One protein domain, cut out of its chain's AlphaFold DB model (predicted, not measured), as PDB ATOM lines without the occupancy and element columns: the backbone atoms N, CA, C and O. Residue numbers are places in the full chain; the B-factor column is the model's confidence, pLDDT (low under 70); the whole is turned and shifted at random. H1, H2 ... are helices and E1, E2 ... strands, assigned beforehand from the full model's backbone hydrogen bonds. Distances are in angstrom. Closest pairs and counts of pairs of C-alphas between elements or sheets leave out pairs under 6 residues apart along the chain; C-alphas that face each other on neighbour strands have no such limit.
ATOM      1  N   THR A 113      36.588 -39.442  41.583       97.00
ATOM      2  CA  THR A 113      35.653 -40.424  41.015       97.00
ATOM      3  C   THR A 113      34.223 -40.159  41.485       97.00
ATOM      4  O   THR A 113      33.333 -39.989  40.653       97.00
ATOM      5  N   GLN A 114      34.020 -39.987  42.797       97.75
ATOM      6  CA  GLN A 114      32.698 -39.678  43.346       97.75
ATOM      7  C   GLN A 114      32.136 -38.359  42.807       97.75
ATOM      8  O   GLN A 114      30.978 -38.296  42.419       97.75
ATOM      9  N   LYS A 115      32.969 -37.319  42.683       97.69
ATOM     10  CA  LYS A 115      32.542 -36.027  42.131       97.69
ATOM     11  C   LYS A 115      31.954 -36.175  40.723       97.69
ATOM     12  O   LYS A 115      30.972 -35.514  40.402       97.69
ATOM     13  N   TYR A 116      32.555 -37.002  39.868       98.06
ATOM     14  CA  TYR A 116      32.041 -37.231  38.517       98.06
ATOM     15  C   TYR A 116      30.757 -38.069  38.507       98.06
ATOM     16  O   TYR A 116      29.887 -37.819  37.673       98.06
ATOM     17  N   ILE A 117      30.610 -39.006  39.448       98.56
ATOM     18  CA  ILE A 117      29.359 -39.745  39.675       98.56
ATOM     19  C   ILE A 117      28.245 -38.787  40.112       98.56
ATOM     20  O   ILE A 117      27.150 -38.837  39.561       98.56
ATOM     21  N   ASP A 118      28.531 -37.864  41.030       98.19
ATOM     22  CA  ASP A 118      27.554 -36.886  41.516       98.19
ATOM     23  C   ASP A 118      27.074 -35.963  40.386       98.19
ATOM     24  O   ASP A 118      25.880 -35.698  40.265       98.19
ATOM     25  N   ILE A 119      27.987 -35.512  39.515       98.19
ATOM     26  CA  ILE A 119      27.637 -34.711  38.329       98.19
ATOM     27  C   ILE A 119      26.755 -35.525  37.371       98.19
ATOM     28  O   ILE A 119      25.753 -35.013  36.873       98.19
ATOM     29  N   PHE A 120      27.090 -36.799  37.149       98.44
ATOM     30  CA  PHE A 120      26.283 -37.701  36.329       98.44
ATOM     31  C   PHE A 120      24.876 -37.905  36.898       98.44
ATOM     32  O   PHE A 120      23.904 -37.787  36.152       98.44
ATOM     33  N   ASN A 121      24.752 -38.149  38.206       98.56
ATOM     34  CA  ASN A 121      23.468 -38.291  38.888       98.56
ATOM     35  C   ASN A 121      22.602 -37.038  38.732       98.56
ATOM     36  O   ASN A 121      21.445 -37.143  38.328       98.56
ATOM     37  N   ASP A 122      23.175 -35.866  39.011       97.88
ATOM     38  CA  ASP A 122      22.499 -34.571  38.905       97.88
ATOM     39  C   ASP A 122      21.938 -34.361  37.493       97.88
ATOM     40  O   ASP A 122      20.750 -34.102  37.297       97.88
ATOM     41  N   ASN A 123      22.786 -34.575  36.491       97.38
ATOM     42  CA  ASN A 123      22.419 -34.384  35.098       97.38
ATOM     43  C   ASN A 123      21.359 -35.393  34.636       97.38
ATOM     44  O   ASN A 123      20.382 -34.996  34.005       97.38
ATOM     45  N   MET A 124      21.494 -36.675  34.979       97.75
ATOM     46  CA  MET A 124      20.502 -37.697  34.627       97.75
ATOM     47  C   MET A 124      19.134 -37.455  35.282       97.75
ATOM     48  O   MET A 124      18.107 -37.748  34.670       97.75
ATOM     49  N   GLN A 125      19.101 -36.906  36.500       97.19
ATOM     50  CA  GLN A 125      17.856 -36.613  37.220       97.19
ATOM     51  C   GLN A 125      17.147 -35.359  36.710       97.19
ATOM     52  O   GLN A 125      15.913 -35.321  36.681       97.19
ATOM     53  N   HIS A 126      17.903 -34.335  36.315       97.00
ATOM     54  CA  HIS A 126      17.364 -32.989  36.115       97.00
ATOM     55  C   HIS A 126      17.348 -32.522  34.663       97.00
ATOM     56  O   HIS A 126      16.602 -31.603  34.335       97.00
ATOM     57  N   ILE A 127      18.109 -33.150  33.765       95.94
ATOM     58  CA  ILE A 127      18.026 -32.805  32.346       95.94
ATOM     59  C   ILE A 127      16.719 -33.336  31.753       95.94
ATOM     60  O   ILE A 127      16.294 -34.472  31.999       95.94
ATOM     61  N   ARG A 128      16.090 -32.491  30.941       95.25
ATOM     62  CA  ARG A 128      14.951 -32.817  30.096       95.25
ATOM     63  C   ARG A 128      15.250 -32.493  28.640       95.25
ATOM     64  O   ARG A 128      15.938 -31.518  28.331       95.25
ATOM     65  N   ILE A 129      14.692 -33.300  27.749       93.88
ATOM     66  CA  ILE A 129      14.844 -33.179  26.303       93.88
ATOM     67  C   ILE A 129      13.469 -32.921  25.706       93.88
ATOM     68  O   ILE A 129      12.529 -33.684  25.918       93.88
ATOM     69  N   SER A 130      13.357 -31.838  24.945       92.50
ATOM     70  CA  SER A 130      12.172 -31.520  24.151       92.50
ATOM     71  C   SER A 130      12.586 -31.405  22.689       92.50
ATOM     72  O   SER A 130      13.402 -30.555  22.343       92.50
ATOM     73  N   LYS A 131      12.062 -32.267  21.820       89.75
ATOM     74  CA  LYS A 131      12.393 -32.284  20.385       89.75
ATOM     75  C   LYS A 131      11.397 -31.450  19.591       89.75
ATOM     76  O   LYS A 131      10.303 -31.170  20.071       89.75
ATOM     77  N   LYS A 132      11.747 -31.056  18.367       87.69
ATOM     78  CA  LYS A 132      10.764 -30.527  17.411       87.69
ATOM     79  C   LYS A 132      10.039 -31.677  16.707       87.69
ATOM     80  O   LYS A 132      10.677 -32.604  16.218       87.69
ATOM     81  N   ASP A 133       8.715 -31.604  16.640       85.75
ATOM     82  CA  ASP A 133       7.881 -32.513  15.853       85.75
ATOM     83  C   ASP A 133       7.972 -32.205  14.343       85.75
ATOM     84  O   ASP A 133       8.637 -31.258  13.909       85.75
ATOM     85  N   SER A 134       7.270 -32.984  13.512       84.31
ATOM     86  CA  SER A 134       7.250 -32.783  12.054       84.31
ATOM     87  C   SER A 134       6.672 -31.432  11.614       84.31
ATOM     88  O   SER A 134       6.855 -31.036  10.465       84.31
ATOM     89  N   ASN A 135       5.972 -30.730  12.507       86.50
ATOM     90  CA  ASN A 135       5.390 -29.412  12.275       86.50
ATOM     91  C   ASN A 135       6.269 -28.283  12.850       86.50
ATOM     92  O   ASN A 135       5.911 -27.113  12.728       86.50
ATOM     93  N   GLY A 136       7.413 -28.616  13.458       84.38
ATOM     94  CA  GLY A 136       8.347 -27.671  14.064       84.38
ATOM     95  C   GLY A 136       7.995 -27.238  15.490       84.38
ATOM     96  O   GLY A 136       8.668 -26.353  16.017       84.38
ATOM     97  N   ASN A 137       6.981 -27.839  16.120       88.88
ATOM     98  CA  ASN A 137       6.597 -27.533  17.500       88.88
ATOM     99  C   ASN A 137       7.401 -28.370  18.492       88.88
ATOM    100  O   ASN A 137       7.734 -29.519  18.219       88.88
ATOM    101  N   PHE A 138       7.664 -27.815  19.671       89.25
ATOM    102  CA  PHE A 138       8.336 -28.543  20.744       89.25
ATOM    103  C   PHE A 138       7.420 -29.613  21.352       89.25
ATOM    104  O   PHE A 138       6.276 -29.332  21.714       89.25
ATOM    105  N   THR A 139       7.929 -30.836  21.481       90.25
ATOM    106  CA  THR A 139       7.262 -31.930  22.188       90.25
ATOM    107  C   THR A 139       7.305 -31.698  23.699       90.25
ATOM    108  O   THR A 139       8.179 -30.970  24.181       90.25
ATOM    109  N   PRO A 140       6.430 -32.354  24.484       92.38
ATOM    110  CA  PRO A 140       6.603 -32.423  25.931       92.38
ATOM    111  C   PRO A 140       8.022 -32.868  26.291       92.38
ATOM    112  O   PRO A 140       8.586 -33.743  25.626       92.38
ATOM    113  N   ALA A 141       8.597 -32.223  27.303       94.06
ATOM    114  CA  ALA A 141       9.943 -32.517  27.755       94.06
ATOM    115  C   ALA A 141       9.968 -33.880  28.466       94.06
ATOM    116  O   ALA A 141       9.079 -34.181  29.263       94.06
ATOM    117  N   LYS A 142      10.973 -34.699  28.166       95.31
ATOM    118  CA  LYS A 142      11.168 -36.032  28.751       95.31
ATOM    119  C   LYS A 142      12.510 -36.132  29.452       95.31
ATOM    120  O   LYS A 142      13.430 -35.387  29.123       95.31
ATOM    121  N   THR A 143      12.649 -37.068  30.380       96.56
ATOM    122  CA  THR A 143      13.949 -37.426  30.962       96.56
ATOM    123  C   THR A 143      14.890 -38.024  29.910       96.56
ATOM    124  O   THR A 143      14.451 -38.512  28.866       96.56
ATOM    125  N   ILE A 144      16.196 -38.043  30.204       95.75
ATOM    126  CA  ILE A 144      17.183 -38.725  29.350       95.75
ATOM    127  C   ILE A 144      16.831 -40.212  29.202       95.75
ATOM    128  O   ILE A 144      16.876 -40.739  28.096       95.75
ATOM    129  N   SER A 145      16.442 -40.884  30.292       96.19
ATOM    130  CA  SER A 145      16.086 -42.305  30.237       96.19
ATOM    131  C   SER A 145      14.921 -42.582  29.295       96.19
ATOM    132  O   SER A 145      14.992 -43.511  28.499       96.19
ATOM    133  N   GLU A 146      13.859 -41.779  29.353       95.06
ATOM    134  CA  GLU A 146      12.701 -41.960  28.475       95.06
ATOM    135  C   GLU A 146      13.039 -41.713  27.005       95.06
ATOM    136  O   GLU A 146      12.541 -42.425  26.135       95.06
ATOM    137  N   GLU A 147      13.853 -40.697  26.722       92.12
ATOM    138  CA  GLU A 147      14.184 -40.334  25.346       92.12
ATOM    139  C   GLU A 147      15.174 -41.312  24.706       92.12
ATOM    140  O   GLU A 147      14.988 -41.695  23.555       92.12
ATOM    141  N   GLU A 148      16.166 -41.787  25.463       91.81
ATOM    142  CA  GLU A 148      17.193 -42.719  24.976       91.81
ATOM    143  C   GLU A 148      16.798 -44.203  25.138       91.81
ATOM    144  O   GLU A 148      17.599 -45.106  24.881       91.81
ATOM    145  N   GLY A 149      15.562 -44.483  25.572       92.94
ATOM    146  CA  GLY A 149      15.044 -45.849  25.720       92.94
ATOM    147  C   GLY A 149      15.764 -46.664  26.802       92.94
ATOM    148  O   GLY A 149      16.047 -47.852  26.620       92.94
ATOM    149  N   LEU A 150      16.098 -46.013  27.916       96.19
ATOM    150  CA  LEU A 150      16.724 -46.605  29.095       96.19
ATOM    151  C   LEU A 150      15.669 -46.897  30.170       96.19
ATOM    152  O   LEU A 150      14.566 -46.355  30.171       96.19
ATOM    153  N   GLU A 151      16.033 -47.727  31.144       96.69
ATOM    154  CA  GLU A 151      15.251 -47.862  32.372       96.69
ATOM    155  C   GLU A 151      15.176 -46.526  33.134       96.69
ATOM    156  O   GLU A 151      16.089 -45.695  33.058       96.69
ATOM    157  N   GLU A 152      14.101 -46.345  33.912       96.94
ATOM    158  CA  GLU A 152      13.936 -45.194  34.805       96.94
ATOM    159  C   GLU A 152      15.191 -45.007  35.668       96.94
ATOM    160  O   GLU A 152      15.645 -45.933  36.357       96.94
ATOM    161  N   PHE A 153      15.768 -43.807  35.594       98.25
ATOM    162  CA  PHE A 153      17.025 -43.518  36.255       98.25
ATOM    163  C   PHE A 153      16.873 -43.548  37.777       98.25
ATOM    164  O   PHE A 153      15.933 -42.997  38.348       98.25
ATOM    165  N   LYS A 154      17.854 -44.159  38.440       97.94
ATOM    166  CA  LYS A 154      18.004 -44.138  39.894       97.94
ATOM    167  C   LYS A 154      19.405 -43.665  40.218       97.94
ATOM    168  O   LYS A 154      20.343 -43.999  39.501       97.94
ATOM    169  N   GLU A 155      19.514 -42.913  41.304       98.38
ATOM    170  CA  GLU A 155      20.791 -42.407  41.795       98.38
ATOM    171  C   GLU A 155      21.809 -43.540  41.968       98.38
ATOM    172  O   GLU A 155      21.504 -44.581  42.556       98.38
ATOM    173  N   ILE A 156      23.008 -43.313  41.439       98.62
ATOM    174  CA  ILE A 156      24.142 -44.228  41.476       98.62
ATOM    175  C   ILE A 156      25.040 -43.860  42.653       98.62
ATOM    176  O   ILE A 156      25.524 -42.732  42.731       98.62
ATOM    177  N   LYS A 157      25.282 -44.799  43.567       97.94
ATOM    178  CA  LYS A 157      25.990 -44.506  44.824       97.94
ATOM    179  C   LYS A 157      27.502 -44.598  44.722       97.94
ATOM    180  O   LYS A 157      28.196 -43.906  45.458       97.94
ATOM    181  N   ASP A 158      27.994 -45.477  43.860       98.19
ATOM    182  CA  ASP A 158      29.409 -45.811  43.756       98.19
ATOM    183  C   ASP A 158      29.783 -46.263  42.335       98.19
ATOM    184  O   ASP A 158      28.939 -46.391  41.436       98.19
ATOM    185  N   LEU A 159      31.081 -46.487  42.121       98.44
ATOM    186  CA  LEU A 159      31.619 -46.926  40.840       98.44
ATOM    187  C   LEU A 159      31.041 -48.277  40.385       98.44
ATOM    188  O   LEU A 159      30.806 -48.470  39.191       98.44
ATOM    189  N   ASP A 160      30.798 -49.210  41.304       98.25
ATOM    190  CA  ASP A 160      30.279 -50.539  40.974       98.25
ATOM    191  C   ASP A 160      28.840 -50.462  40.452       98.25
ATOM    192  O   ASP A 160      28.485 -51.141  39.481       98.25
ATOM    193  N   GLU A 161      27.996 -49.638  41.075       98.62
ATOM    194  CA  GLU A 161      26.653 -49.329  40.588       98.62
ATOM    195  C   GLU A 161      26.705 -48.624  39.225       98.62
ATOM    196  O   GLU A 161      25.954 -49.008  38.322       98.62
ATOM    197  N   LEU A 162      27.634 -47.679  39.022       98.62
ATOM    198  CA  LEU A 162      27.803 -46.993  37.737       98.62
ATOM    199  C   LEU A 162      28.199 -47.963  36.622       98.62
ATOM    200  O   LEU A 162      27.607 -47.954  35.542       98.62
ATOM    201  N   ILE A 163      29.180 -48.830  36.880       98.25
ATOM    202  CA  ILE A 163      29.634 -49.851  35.933       98.25
ATOM    203  C   ILE A 163      28.471 -50.779  35.567       98.25
ATOM    204  O   ILE A 163      28.245 -51.049  34.386       98.25
ATOM    205  N   LYS A 164      27.696 -51.241  36.558       98.25
ATOM    206  CA  LYS A 164      26.507 -52.073  36.315       98.25
ATOM    207  C   LYS A 164      25.475 -51.340  35.466       98.25
ATOM    208  O   LYS A 164      24.930 -51.951  34.551       98.25
ATOM    209  N   TYR A 165      25.227 -50.060  35.742       98.44
ATOM    210  CA  TYR A 165      24.314 -49.234  34.957       98.44
ATOM    211  C   TYR A 165      24.786 -49.101  33.503       98.44
ATOM    212  O   TYR A 165      24.016 -49.374  32.588       98.44
ATOM    213  N   MET A 166      26.068 -48.802  33.275       97.94
ATOM    214  CA  MET A 166      26.649 -48.665  31.932       97.94
ATOM    215  C   MET A 166      26.694 -49.977  31.141       97.94
ATOM    216  O   MET A 166      26.659 -49.954  29.909       97.94
ATOM    217  N   TYR A 167      26.736 -51.121  31.831       97.06
ATOM    218  CA  TYR A 167      26.661 -52.450  31.222       97.06
ATOM    219  C   TYR A 167      25.249 -52.918  30.872       97.06
ATOM    220  O   TYR A 167      25.115 -53.929  30.170       97.06
ATOM    221  N   LYS A 168      24.201 -52.225  31.327       97.44
ATOM    222  CA  LYS A 168      22.846 -52.505  30.848       97.44
ATOM    223  C   LYS A 168      22.769 -52.250  29.349       97.44
ATOM    224  O   LYS A 168      23.569 -51.508  28.779       97.44
ATOM    225  N   LYS A 169      21.812 -52.917  28.711       95.88
ATOM    226  CA  LYS A 169      21.588 -52.826  27.272       95.88
ATOM    227  C   LYS A 169      20.196 -52.299  26.992       95.88
ATOM    228  O   LYS A 169      19.257 -52.649  27.701       95.88
ATOM    229  N   THR A 170      20.081 -51.476  25.958       94.88
ATOM    230  CA  THR A 170      18.790 -51.078  25.393       94.88
ATOM    231  C   THR A 170      18.116 -52.276  24.725       94.88
ATOM    232  O   THR A 170      18.743 -53.323  24.524       94.88
ATOM    233  N   GLU A 171      16.854 -52.124  24.322       92.62
ATOM    234  CA  GLU A 171      16.126 -53.161  23.574       92.62
ATOM    235  C   GLU A 171      16.851 -53.569  22.279       92.62
ATOM    236  O   GLU A 171      16.850 -54.740  21.899       92.62
ATOM    237  N   ASN A 172      17.570 -52.628  21.657       90.06
ATOM    238  CA  ASN A 172      18.377 -52.854  20.455       90.06
ATOM    239  C   ASN A 172      19.745 -53.506  20.744       90.06
ATOM    240  O   ASN A 172      20.544 -53.715  19.831       90.06
ATOM    241  N   GLY A 173      20.048 -53.824  22.006       91.75
ATOM    242  CA  GLY A 173      21.258 -54.539  22.415       91.75
ATOM    243  C   GLY A 173      22.510 -53.672  22.591       91.75
ATOM    244  O   GLY A 173      23.569 -54.215  22.925       91.75
ATOM    245  N   ALA A 174      22.407 -52.352  22.405       92.19
ATOM    246  CA  ALA A 174      23.498 -51.409  22.646       92.19
ATOM    247  C   ALA A 174      23.683 -51.170  24.150       92.19
ATOM    248  O   ALA A 174      22.701 -51.040  24.878       92.19
ATOM    249  N   TYR A 175      24.930 -51.101  24.624       96.19
ATOM    250  CA  TYR A 175      25.203 -50.735  26.018       96.19
ATOM    251  C   TYR A 175      24.770 -49.295  26.303       96.19
ATOM    252  O   TYR A 175      24.899 -48.433  25.434       96.19
ATOM    253  N   TYR A 176      24.326 -49.018  27.528       97.38
ATOM    254  CA  TYR A 176      23.855 -47.687  27.927       97.38
ATOM    255  C   TYR A 176      24.909 -46.599  27.713       97.38
ATOM    256  O   TYR A 176      24.567 -45.507  27.275       97.38
ATOM    257  N   ILE A 177      26.195 -46.905  27.921       96.44
ATOM    258  CA  ILE A 177      27.280 -45.946  27.657       96.44
ATOM    259  C   ILE A 177      27.327 -45.470  26.195       96.44
ATOM    260  O   ILE A 177      27.748 -44.348  25.936       96.44
ATOM    261  N   TYR A 178      26.894 -46.313  25.250       93.44
ATOM    262  CA  TYR A 178      26.838 -45.987  23.824       93.44
ATOM    263  C   TYR A 178      25.498 -45.366  23.435       93.44
ATOM    264  O   TYR A 178      25.470 -44.479  22.593       93.44
ATOM    265  N   ALA A 179      24.397 -45.778  24.071       93.56
ATOM    266  CA  ALA A 179      23.107 -45.107  23.898       93.56
ATOM    267  C   ALA A 179      23.176 -43.634  24.342       93.56
ATOM    268  O   ALA A 179      22.599 -42.766  23.710       93.56
ATOM    269  N   LEU A 180      23.960 -43.341  25.382       95.00
ATOM    270  CA  LEU A 180      24.174 -41.989  25.896       95.00
ATOM    271  C   LEU A 180      25.231 -41.180  25.122       95.00
ATOM    272  O   LEU A 180      25.525 -40.051  25.515       95.00
ATOM    273  N   GLU A 181      25.852 -41.723  24.068       91.69
ATOM    274  CA  GLU A 181      26.948 -41.042  23.361       91.69
ATOM    275  C   GLU A 181      26.503 -39.686  22.786       91.69
ATOM    276  O   GLU A 181      27.202 -38.682  22.970       91.69
ATOM    277  N   PHE A 182      25.314 -39.661  22.177       88.25
ATOM    278  CA  PHE A 182      24.655 -38.479  21.626       88.25
ATOM    279  C   PHE A 182      23.227 -38.408  22.153       88.25
ATOM    280  O   PHE A 182      22.375 -39.184  21.743       88.25
ATOM    281  N   ILE A 183      22.971 -37.465  23.051       88.44
ATOM    282  CA  ILE A 183      21.700 -37.376  23.763       88.44
ATOM    283  C   ILE A 183      20.819 -36.334  23.092       88.44
ATOM    284  O   ILE A 183      21.222 -35.186  22.874       88.44
ATOM    285  N   GLY A 184      19.600 -36.754  22.781       75.44
ATOM    286  CA  GLY A 184      18.625 -35.983  22.037       75.44
ATOM    287  C   GLY A 184      18.823 -36.032  20.524       75.44
ATOM    288  O   GLY A 184      17.933 -35.590  19.819       75.44
ATOM    289  N   SER A 185      19.905 -36.582  19.972       71.31
ATOM    290  CA  SER A 185      20.154 -36.539  18.520       71.31
ATOM    291  C   SER A 185      19.546 -37.732  17.769       71.31
ATOM    292  O   SER A 185      19.813 -38.877  18.110       71.31
ATOM    293  N   ASP A 186      18.813 -37.482  16.676       61.66
ATOM    294  CA  ASP A 186      18.291 -38.528  15.771       61.66
ATOM    295  C   ASP A 186      19.230 -38.772  14.563       61.66
ATOM    296  O   ASP A 186      18.786 -39.003  13.438       61.66
ATOM    297  N   ASN A 187      20.551 -38.685  14.770       56.12
ATOM    298  CA  ASN A 187      21.613 -38.829  13.752       56.12
ATOM    299  C   ASN A 187      21.655 -37.762  12.632       56.12
ATOM    300  O   ASN A 187      22.535 -37.821  11.772       56.12
ATOM    301  N   TYR A 188      20.758 -36.773  12.642       53.75
ATOM    302  CA  TYR A 188      20.724 -35.655  11.694       53.75
ATOM    303  C   TYR A 188      20.307 -34.381  12.435       53.75
ATOM    304  O   TYR A 188      19.124 -34.210  12.691       53.75
ATOM    305  N   ASP A 189      21.279 -33.530  12.787       64.31
ATOM    306  CA  ASP A 189      21.133 -32.220  13.451       64.31
ATOM    307  C   ASP A 189      20.019 -32.153  14.512       64.31
ATOM    308  O   ASP A 189      18.850 -31.933  14.188       64.31
ATOM    309  N   PHE A 190      20.368 -32.284  15.799       67.62
ATOM    310  CA  PHE A 190      19.381 -32.133  16.869       67.62
ATOM    311  C   PHE A 190      18.644 -30.796  16.776       67.62
ATOM    312  O   PHE A 190      19.241 -29.720  16.823       67.62
ATOM    313  N   LYS A 191      17.316 -30.883  16.703       74.69
ATOM    314  CA  LYS A 191      16.414 -29.737  16.750       74.69
ATOM    315  C   LYS A 191      15.510 -29.882  17.955       74.69
ATOM    316  O   LYS A 191      14.573 -30.681  17.950       74.69
ATOM    317  N   GLY A 192      15.793 -29.113  18.991       85.31
ATOM    318  CA  GLY A 192      15.148 -29.285  20.279       85.31
ATOM    319  C   GLY A 192      15.708 -28.361  21.346       85.31
ATOM    320  O   GLY A 192      16.479 -27.447  21.063       85.31
ATOM    321  N   LYS A 193      15.293 -28.597  22.584       91.50
ATOM    322  CA  LYS A 193      15.777 -27.916  23.777       91.50
ATOM    323  C   LYS A 193      16.332 -28.935  24.745       91.50
ATOM    324  O   LYS A 193      15.717 -29.975  24.983       91.50
ATOM    325  N   ILE A 194      17.465 -28.574  25.323       92.56
ATOM    326  CA  ILE A 194      17.995 -29.203  26.522       92.56
ATOM    327  C   ILE A 194      17.630 -28.275  27.668       92.56
ATOM    328  O   ILE A 194      18.050 -27.117  27.697       92.56
ATOM    329  N   ILE A 195      16.799 -28.778  28.566       94.69
ATOM    330  CA  ILE A 195      16.256 -28.040  29.699       94.69
ATOM    331  C   ILE A 195      16.841 -28.662  30.960       94.69
ATOM    332  O   ILE A 195      16.995 -29.876  31.042       94.69
ATOM    333  N   TYR A 196      17.177 -27.834  31.934       95.56
ATOM    334  CA  TYR A 196      17.489 -28.269  33.281       95.56
ATOM    335  C   TYR A 196      16.307 -27.926  34.183       95.56
ATOM    336  O   TYR A 196      15.928 -26.760  34.274       95.56
ATOM    337  N   GLU A 197      15.721 -28.935  34.819       94.50
ATOM    338  CA  GLU A 197      14.542 -28.799  35.668       94.50
ATOM    339  C   GLU A 197      14.845 -29.274  37.096       94.50
ATOM    340  O   GLU A 197      15.131 -30.453  37.344       94.50
ATOM    341  N   ARG A 198      14.743 -28.357  38.061       92.69
ATOM    342  CA  ARG A 198      14.893 -28.658  39.490       92.69
ATOM    343  C   ARG A 198      13.915 -27.828  40.308       92.69
ATOM    344  O   ARG A 198      13.818 -26.622  40.116       92.69
ATOM    345  N   ASP A 199      13.210 -28.477  41.232       90.38
ATOM    346  CA  ASP A 199      12.277 -27.829  42.166       90.38
ATOM    347  C   ASP A 199      11.226 -26.934  41.470       90.38
ATOM    348  O   ASP A 199      10.811 -25.902  41.996       90.38
ATOM    349  N   GLY A 200      10.797 -27.329  40.264       86.75
ATOM    350  CA  GLY A 200       9.841 -26.586  39.436       86.75
ATOM    351  C   GLY A 200      10.421 -25.371  38.701       86.75
ATOM    352  O   GLY A 200       9.663 -24.615  38.095       86.75
ATOM    353  N   ILE A 201      11.739 -25.164  38.753       89.31
ATOM    354  CA  ILE A 201      12.454 -24.141  37.986       89.31
ATOM    355  C   ILE A 201      13.044 -24.795  36.739       89.31
ATOM    356  O   ILE A 201      13.806 -25.757  36.844       89.31
ATOM    357  N   GLU A 202      12.710 -24.246  35.573       91.75
ATOM    358  CA  GLU A 202      13.221 -24.682  34.276       91.75
ATOM    359  C   GLU A 202      14.183 -23.646  33.689       91.75
ATOM    360  O   GLU A 202      13.805 -22.494  33.465       91.75
ATOM    361  N   ASN A 203      15.401 -24.082  33.363       91.69
ATOM    362  CA  ASN A 203      16.396 -23.288  32.644       91.69
ATOM    363  C   ASN A 203      16.707 -23.944  31.297       91.69
ATOM    364  O   ASN A 203      17.080 -25.116  31.226       91.69
ATOM    365  N   ILE A 204      16.578 -23.191  30.204       92.12
ATOM    366  CA  ILE A 204      16.986 -23.667  28.878       92.12
ATOM    367  C   ILE A 204      18.509 -23.575  28.795       92.12
ATOM    368  O   ILE A 204      19.076 -22.486  28.757       92.12
ATOM    369  N   ILE A 205      19.165 -24.729  28.739       91.12
ATOM    370  CA  ILE A 205      20.620 -24.839  28.649       91.12
ATOM    371  C   ILE A 205      21.083 -24.640  27.208       91.12
ATOM    372  O   ILE A 205      22.018 -23.882  26.947       91.12
ATOM    373  N   TYR A 206      20.429 -25.327  26.269       88.81
ATOM    374  CA  TYR A 206      20.726 -25.250  24.843       88.81
ATOM    375  C   TYR A 206      19.446 -25.291  24.012       88.81
ATOM    376  O   TYR A 206      18.509 -26.023  24.334       88.81
ATOM    377  N   GLU A 207      19.452 -24.559  22.900       87.25
ATOM    378  CA  GLU A 207      18.483 -24.696  21.813       87.25
ATOM    379  C   GLU A 207      19.210 -25.180  20.554       87.25
ATOM    380  O   GLU A 207      20.304 -24.705  20.249       87.25
ATOM    381  N   ASP A 208      18.607 -26.141  19.851       84.31
ATOM    382  CA  ASP A 208      19.104 -26.758  18.614       84.31
ATOM    383  C   ASP A 208      20.568 -27.253  18.719       84.31
ATOM    384  O   ASP A 208      21.367 -27.145  17.789       84.31
ATOM    385  N   ARG A 209      20.926 -27.796  19.892       84.06
ATOM    386  CA  ARG A 209      22.208 -28.461  20.164       84.06
ATOM    387  C   ARG A 209      22.039 -29.674  21.082       84.06
ATOM    388  O   ARG A 209      21.408 -29.568  22.132       84.06
ATOM    389  N   ASP A 210      22.641 -30.790  20.687       82.75
ATOM    390  CA  ASP A 210      22.723 -32.010  21.482       82.75
ATOM    391  C   ASP A 210      23.766 -31.895  22.607       82.75
ATOM    392  O   ASP A 210      24.652 -31.025  22.620       82.75
ATOM    393  N   ILE A 211      23.651 -32.793  23.582       89.75
ATOM    394  CA  ILE A 211      24.685 -33.009  24.595       89.75
ATOM    395  C   ILE A 211      25.300 -34.385  24.396       89.75
ATOM    396  O   ILE A 211      24.659 -35.318  23.922       89.75
ATOM    397  N   ARG A 212      26.573 -34.508  24.752       91.88
ATOM    398  CA  ARG A 212      27.303 -35.774  24.677       91.88
ATOM    399  C   ARG A 212      27.398 -36.396  26.057       91.88
ATOM    400  O   ARG A 212      27.362 -35.675  27.052       91.88
ATOM    401  N   ILE A 213      27.661 -37.699  26.133       95.62
ATOM    402  CA  ILE A 213      27.925 -38.370  27.418       95.62
ATOM    403  C   ILE A 213      28.969 -37.631  28.270       95.62
ATOM    404  O   ILE A 213      28.842 -37.544  29.486       95.62
ATOM    405  N   TRP A 214      29.977 -37.023  27.637       95.31
ATOM    406  CA  TRP A 214      30.988 -36.231  28.338       95.31
ATOM    407  C   TRP A 214      30.392 -35.060  29.129       95.31
ATOM    408  O   TRP A 214      30.878 -34.736  30.213       95.31
ATOM    409  N   ASP A 215      29.342 -34.424  28.609       95.06
ATOM    410  CA  ASP A 215      28.646 -33.334  29.290       95.06
ATOM    411  C   ASP A 215      27.978 -33.840  30.575       95.06
ATOM    412  O   ASP A 215      28.091 -33.172  31.601       95.06
ATOM    413  N   LEU A 216      27.414 -35.057  30.560       97.06
ATOM    414  CA  LEU A 216      26.796 -35.663  31.742       97.06
ATOM    415  C   LEU A 216      27.777 -35.859  32.897       97.06
ATOM    416  O   LEU A 216      27.358 -35.774  34.039       97.06
ATOM    417  N   PHE A 217      29.061 -36.084  32.623       97.44
ATOM    418  CA  PHE A 217      30.074 -36.269  33.666       97.44
ATOM    419  C   PHE A 217      30.830 -34.989  34.019       97.44
ATOM    420  O   PHE A 217      31.450 -34.919  35.071       97.44
ATOM    421  N   SER A 218      30.841 -33.972  33.152       95.00
ATOM    422  CA  SER A 218      31.778 -32.848  33.295       95.00
ATOM    423  C   SER A 218      31.141 -31.476  33.458       95.00
ATOM    424  O   SER A 218      31.842 -30.548  33.873       95.00
ATOM    425  N   LYS A 219      29.848 -31.324  33.155       94.56
ATOM    426  CA  LYS A 219      29.152 -30.041  33.257       94.56
ATOM    427  C   LYS A 219      28.178 -30.033  34.417       94.56
ATOM    428  O   LYS A 219      27.388 -30.951  34.588       94.56
TER     429      LYS A 219
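AT A GLANCE: This is residues 113 to 219 of the 224 residues of an uncharacterized protein of Lachnospiraceae oral taxon 107 str. F0167 (UniProt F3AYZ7). A small, twisted sheet of three strands, E1, E2 and E3, stands at one end of the domain, and at the other end H3 and H5 each pack on the long helix H1, which leads straight into E1. Short H2 lies near the middle, beside E1, while H4 packs on H3, and long links join E1 to H2, H2 to H3 and H4 to E2. The printed part has 107 residues with five named helices and three named strands, in the order H1 E1 H2 H3 H4 E2 E3 H5; the sheet's order is E1 - E2 - E3, all antiparallel, and the class is mixed, helices and strands. The whole is compact, with a radius of gyration of the C-alphas of 13.7 A and spans of 43 by 33 by 20 A.

IN THESE COORDINATES: H1, residues 113 to 126, begins with C-alpha 113 at (35.653, -40.424, 41.015) and is 20.3 A long. E1, residues 127 to 131, measures 13.2 A. H2 is residues 144 to 147, 5.3 A; H3 is residues 159 to 167, 12.1 A; H4 is residues 176 to 179, 4.8 A. E2, residues 192 to 198, is 19.2 A long and begins with C-alpha 192 at (15.148, -29.285, 20.279). E3, residues 201 to 207, measures 17.3 A. H5, residues 213 to 218, is 8.9 A long and ends with C-alpha 218 at (31.778, -32.848, 33.295).

HOW THE PARTS SIT: The sheet is only just strongly twisted, its C-alphas lying up to 4.4 A off the best plane. Edge strand E1 and inner strand E2 are antiparallel at 152 degrees, with N 193 and O 130 2.7 A apart. E2 and E3 form a hairpin at 154 degrees, with N 196 and O 203 2.8 A apart. Residues 128 to 129 of E1 also pair with residues 142 to 143, antiparallel. H1 is on the sheet but only grazes it, with residues 122 to 126. H2 is on the sheet at a height over the sheet of 6.0 A, on a local plane fitted to just 6 C-alphas, and is over none of the strands; its closest C-alphas to E1 are those of Ile 144 and Arg 128, 6.4 A apart. H1 touches H5 at a steep tilt of 62 degrees, opposite ways, closest at the C-alphas of Phe 120 and Phe 217, 4.8 A. With residues 113 to 117 alone, H1 touches H3 at a steep tilt of 52 degrees, the same way, closest at the C-alphas of Ile 117 and Leu 159, 7.6 A. H3 touches H4, closest at the C-alphas of Met 166 and Tyr 176, 5.0 A. H3 and H5 are apart. Every O i to N i+4 pair is within hydrogen-bond range in H1, H3 and H5; H2 and H4 are too short for such a pair.

THE WHOLE: The two C-alphas farthest apart, those of Asn 135 and Asp 160, are 43.5 A apart. The printed part has no cut. The links E1 to H2, H2 to H3 and H4 to E2 are long. Mean pLDDT of the printed part is 91.8, and residues 186 to 190 are under 70.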